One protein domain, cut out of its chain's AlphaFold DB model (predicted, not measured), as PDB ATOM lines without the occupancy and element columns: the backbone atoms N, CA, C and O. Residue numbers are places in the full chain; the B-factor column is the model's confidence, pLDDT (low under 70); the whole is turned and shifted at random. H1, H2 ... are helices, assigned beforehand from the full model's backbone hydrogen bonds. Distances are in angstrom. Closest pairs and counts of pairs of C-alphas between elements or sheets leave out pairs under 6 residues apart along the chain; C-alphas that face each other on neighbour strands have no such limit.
ATOM      1  N   ASP A  10       9.877 -11.225  -3.714       79.75
ATOM      2  CA  ASP A  10      11.031 -11.537  -2.864       79.75
ATOM      3  C   ASP A  10      11.028 -10.765  -1.534       79.75
ATOM      4  O   ASP A  10      11.748 -11.143  -0.615       79.75
ATOM      5  N   CYS A  11      10.222  -9.712  -1.391       88.44
ATOM      6  CA  CYS A  11      10.076  -8.915  -0.177       88.44
ATOM      7  C   CYS A  11       8.922  -9.343   0.754       88.44
ATOM      8  O   CYS A  11       8.900  -8.916   1.910       88.44
ATOM      9  N   PHE A  12       7.970 -10.174   0.311       91.56
ATOM     10  CA  PHE A  12       6.736 -10.433   1.062       91.56
ATOM     11  C   PHE A  12       7.013 -11.061   2.439       91.56
ATOM     12  O   PHE A  12       7.636 -12.117   2.552       91.56
ATOM     13  N   GLY A  13       6.564 -10.398   3.507       90.25
ATOM     14  CA  GLY A  13       6.745 -10.846   4.890       90.25
ATOM     15  C   GLY A  13       8.181 -10.761   5.429       90.25
ATOM     16  O   GLY A  13       8.413 -11.128   6.582       90.25
ATOM     17  N   LYS A  14       9.157 -10.265   4.654       91.94
ATOM     18  CA  LYS A  14      10.547 -10.105   5.111       91.94
ATOM     19  C   LYS A  14      10.713  -8.781   5.853       91.94
ATOM     20  O   LYS A  14      10.991  -7.758   5.237       91.94
ATOM     21  N   LEU A  15      10.563  -8.806   7.179       92.75
ATOM     22  CA  LEU A  15      10.580  -7.596   8.015       92.75
ATOM     23  C   LEU A  15      11.842  -6.737   7.858       92.75
ATOM     24  O   LEU A  15      11.725  -5.526   7.910       92.75
ATOM     25  N   GLU A  16      13.013  -7.312   7.582       89.56
ATOM     26  CA  GLU A  16      14.231  -6.511   7.348       89.56
ATOM     27  C   GLU A  16      14.202  -5.713   6.031       89.56
ATOM     28  O   GLU A  16      15.001  -4.806   5.849       89.56
ATOM     29  N   ILE A  17      13.280  -6.036   5.116       90.19
ATOM     30  CA  ILE A  17      13.099  -5.347   3.830       90.19
ATOM     31  C   ILE A  17      11.861  -4.448   3.870       90.19
ATOM     32  O   ILE A  17      11.923  -3.299   3.451       90.19
ATOM     33  N   VAL A  18      10.726  -4.966   4.358       91.00
ATOM     34  CA  VAL A  18       9.441  -4.237   4.340       91.00
ATOM     35  C   VAL A  18       9.197  -3.388   5.583       91.00
ATOM     36  O   VAL A  18       8.310  -2.540   5.576       91.00
ATOM     37  N   PHE A  19       9.951  -3.631   6.655       93.31
ATOM     38  CA  PHE A  19       9.866  -2.881   7.904       93.31
ATOM     39  C   PHE A  19      11.244  -2.772   8.602       93.31
ATOM     40  O   PHE A  19      11.404  -3.215   9.753       93.31
ATOM     41  N   PRO A  20      12.275  -2.276   7.879       92.56
ATOM     42  CA  PRO A  20      13.647  -2.192   8.366       92.56
ATOM     43  C   PRO A  20      13.770  -1.313   9.607       92.56
ATOM     44  O   PRO A  20      12.989  -0.383   9.816       92.56
ATOM     45  N   LEU A  21      14.794  -1.598  10.410       91.69
ATOM     46  CA  LEU A  21      15.218  -0.724  11.496       91.69
ATOM     47  C   LEU A  21      15.940   0.497  10.907       91.69
ATOM     48  O   LEU A  21      16.912   0.348  10.167       91.69
ATOM     49  N   GLY A  22      15.444   1.687  11.217       90.25
ATOM     50  CA  GLY A  22      16.063   2.957  10.873       90.25
ATOM     51  C   GLY A  22      17.185   3.335  11.833       90.25
ATOM     52  O   GLY A  22      17.352   2.760  12.911       90.25
ATOM     53  N   ASN A  23      17.941   4.359  11.444       89.12
ATOM     54  CA  ASN A  23      19.043   4.903  12.243       89.12
ATOM     55  C   ASN A  23      18.571   5.569  13.549       89.12
ATOM     56  O   ASN A  23      19.377   5.824  14.437       89.12
ATOM     57  N   ASP A  24      17.274   5.843  13.667       88.25
ATOM     58  CA  ASP A  24      16.606   6.369  14.856       88.25
ATOM     59  C   ASP A  24      16.198   5.272  15.859       88.25
ATOM     60  O   ASP A  24      15.594   5.564  16.890       88.25
ATOM     61  N   GLY A  25      16.493   4.000  15.568       85.62
ATOM     62  CA  GLY A  25      16.091   2.870  16.409       85.62
ATOM     63  C   GLY A  25      14.594   2.538  16.324       85.62
ATOM     64  O   GLY A  25      14.081   1.730  17.110       85.62
ATOM     65  N   LEU A  26      13.875   3.136  15.371       89.25
ATOM     66  CA  LEU A  26      12.490   2.812  15.054       89.25
ATOM     67  C   LEU A  26      12.430   2.021  13.755       89.25
ATOM     68  O   LEU A  26      13.319   2.091  12.914       89.25
ATOM     69  N   ARG A  27      11.377   1.225  13.592       91.69
ATOM     70  CA  ARG A  27      11.145   0.532  12.327       91.69
ATOM     71  C   ARG A  27      10.278   1.386  11.421       91.69
ATOM     72  O   ARG A  27       9.267   1.918  11.875       91.69
ATOM     73  N   HIS A  28      10.657   1.459  10.149       92.44
ATOM     74  CA  HIS A  28       9.991   2.288   9.147       92.44
ATOM     75  C   HIS A  28       9.475   1.449   7.994       92.44
ATOM     76  O   HIS A  28      10.116   0.490   7.575       92.44
ATOM     77  N   THR A  29       8.325   1.834   7.450       90.69
ATOM     78  CA  THR A  29       7.805   1.251   6.210       90.69
ATOM     79  C   THR A  29       8.399   2.014   5.023       90.69
ATOM     80  O   THR A  29       8.212   3.230   4.951       90.69
ATOM     81  N   PRO A  30       9.096   1.353   4.079       90.06
ATOM     82  CA  PRO A  30       9.643   2.016   2.901       90.06
ATOM     83  C   PRO A  30       8.546   2.656   2.042       90.06
ATOM     84  O   PRO A  30       7.462   2.090   1.896       90.06
ATOM     85  N   ALA A  31       8.868   3.778   1.390       89.19
ATOM     86  CA  ALA A  31       7.971   4.490   0.474       89.19
ATOM     87  C   ALA A  31       7.189   3.589  -0.518       89.19
ATOM     88  O   ALA A  31       5.965   3.713  -0.573       89.19
ATOM     89  N   PRO A  32       7.812   2.629  -1.239       86.19
ATOM     90  CA  PRO A  32       7.087   1.796  -2.209       86.19
ATOM     91  C   PRO A  32       6.029   0.880  -1.578       86.19
ATOM     92  O   PRO A  32       5.129   0.401  -2.264       86.19
ATOM     93  N   CYS A  33       6.110   0.606  -0.274       89.00
ATOM     94  CA  CYS A  33       5.130  -0.235   0.404       89.00
ATOM     95  C   CYS A  33       3.807   0.496   0.682       89.00
ATOM     96  O   CYS A  33       2.806  -0.178   0.932       89.00
ATOM     97  N   PHE A  34       3.758   1.834   0.628       88.25
ATOM     98  CA  PHE A  34       2.511   2.578   0.849       88.25
ATOM     99  C   PHE A  34       1.489   2.357  -0.271       88.25
ATOM    100  O   PHE A  34       0.303   2.194   0.035       88.25
ATOM    101  N   ASP A  35       1.954   2.229  -1.514       88.12
ATOM    102  CA  ASP A  35       1.121   1.971  -2.699       88.12
ATOM    103  C   ASP A  35       0.946   0.472  -2.998       88.12
ATOM    104  O   ASP A  35       0.252   0.081  -3.936       88.12
ATOM    105  N   CYS A  36       1.549  -0.400  -2.184       87.56
ATOM    106  CA  CYS A  36       1.443  -1.840  -2.368       87.56
ATOM    107  C   CYS A  36       0.041  -2.350  -1.967       87.56
ATOM    108  O   CYS A  36      -0.372  -2.167  -0.813       87.56
ATOM    109  N   PRO A  37      -0.675  -3.075  -2.854       88.88
ATOM    110  CA  PRO A  37      -2.017  -3.583  -2.559       88.88
ATOM    111  C   PRO A  37      -2.017  -4.649  -1.453       88.88
ATOM    112  O   PRO A  37      -2.993  -4.787  -0.721       88.88
ATOM    113  N   HIS A  38      -0.901  -5.359  -1.269       89.62
ATOM    114  CA  HIS A  38      -0.761  -6.428  -0.277       89.62
ATOM    115  C   HIS A  38      -0.106  -5.974   1.038       89.62
ATOM    116  O   HIS A  38       0.254  -6.814   1.863       89.62
ATOM    117  N   LYS A  39       0.083  -4.663   1.267       89.31
ATOM    118  CA  LYS A  39       0.855  -4.131   2.411       89.31
ATOM    119  C   LYS A  39       0.391  -4.649   3.776       89.31
ATOM    120  O   LYS A  39       1.209  -4.985   4.630       89.31
ATOM    121  N   THR A  40      -0.920  -4.764   3.967       91.25
ATOM    122  CA  THR A  40      -1.522  -5.217   5.228       91.25
ATOM    123  C   THR A  40      -1.262  -6.700   5.473       91.25
ATOM    124  O   THR A  40      -0.867  -7.086   6.574       91.25
ATOM    125  N   GLU A  41      -1.452  -7.533   4.454       92.31
ATOM    126  CA  GLU A  41      -1.229  -8.976   4.529       92.31
ATOM    127  C   GLU A  41       0.261  -9.316   4.646       92.31
ATOM    128  O   GLU A  41       0.644 -10.141   5.477       92.31
ATOM    129  N   CYS A  42       1.108  -8.613   3.892       92.00
ATOM    130  CA  CYS A  42       2.562  -8.706   3.955       92.00
ATOM    131  C   CYS A  42       3.073  -8.463   5.382       92.00
ATOM    132  O   CYS A  42       3.756  -9.314   5.959       92.00
ATOM    133  N   LEU A  43       2.682  -7.336   5.989       92.00
ATOM    134  CA  LEU A  43       3.147  -6.974   7.324       92.00
ATOM    135  C   LEU A  43       2.597  -7.924   8.396       92.00
ATOM    136  O   LEU A  43       3.354  -8.385   9.250       92.00
ATOM    137  N   ARG A  44       1.309  -8.296   8.323       92.62
ATOM    138  CA  ARG A  44       0.718  -9.302   9.226       92.62
ATOM    139  C   ARG A  44       1.451 -10.639   9.144       92.62
ATOM    140  O   ARG A  44       1.665 -11.277  10.171       92.62
ATOM    141  N   THR A  45       1.845 -11.055   7.944       92.44
ATOM    142  CA  THR A  45       2.582 -12.305   7.730       92.44
ATOM    143  C   THR A  45       3.977 -12.232   8.343       92.44
ATOM    144  O   THR A  45       4.369 -13.144   9.070       92.44
ATOM    145  N   GLY A  46       4.697 -11.123   8.139       91.69
ATOM    146  CA  GLY A  46       6.004 -10.899   8.763       91.69
ATOM    147  C   GLY A  46       5.942 -10.904  10.294       91.69
ATOM    148  O   GLY A  46       6.763 -11.554  10.946       91.69
ATOM    149  N   LEU A  47       4.928 -10.251  10.871       92.38
ATOM    150  CA  LEU A  47       4.734 -10.154  12.324       92.38
ATOM    151  C   LEU A  47       4.338 -11.480  12.991       92.38
ATOM    152  O   LEU A  47       4.664 -11.703  14.151       92.38
ATOM    153  N   ARG A  48       3.682 -12.396  12.271       90.56
ATOM    154  CA  ARG A  48       3.346 -13.734  12.798       90.56
ATOM    155  C   ARG A  48       4.552 -14.674  12.887       90.56
ATOM    156  O   ARG A  48       4.487 -15.699  13.560       90.56
ATOM    157  N   GLY A  49       5.631 -14.372  12.168       87.06
ATOM    158  CA  GLY A  49       6.828 -15.205  12.125       87.06
ATOM    159  C   GLY A  49       7.776 -14.990  13.308       87.06
ATOM    160  O   GLY A  49       7.612 -14.101  14.140       87.06
TER     161      GLY A  49
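What this domain is: This is residues 10 to 49 of the 105 residues of an uncharacterized protein of Olavius sp. associated proteobacterium Delta 1 (UniProt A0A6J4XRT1). This domain has little regular structure: a short helix, H1, packs on a longer one, H2, and the long loop between them runs out to a far turn at Asn 23 and Asp 24, folds back and arches over to the start of H2. The printed part has 40 residues with two named helices, H1 then H2, and no named strand; its class is all helix, with 14 residues in named elements. It is compact, with a radius of gyration of the C-alphas of 9.7 A and spans of 27 by 23 by 16 A.

Where its parts are: Start at Asp 10 and find C-alpha 15 at (10.580, -7.596, 8.015), where H1, residues 15 to 18, begins. H2, residues 39 to 48, runs 14.4 A from C-alpha 39 at (0.855, -4.131, 2.411) to C-alpha 48 at (3.346, -13.734, 12.798).

How they stand to each other: Look at Leu 15 and Gly 46, where H1 and H2 touch: their C-alphas, the closest of the two helices, are 5.7 A apart. In H2 every O i to N i+4 pair is within hydrogen-bond range; H1 is too short for such a pair.

The domain as a whole: The C-alphas of Asp 24 and Pro 37, the two farthest apart, are 27.4 A apart. The link from H1 to H2 is long, 20 residues. The printed part has no cut, and no printed residue is under 70 in pLDDT.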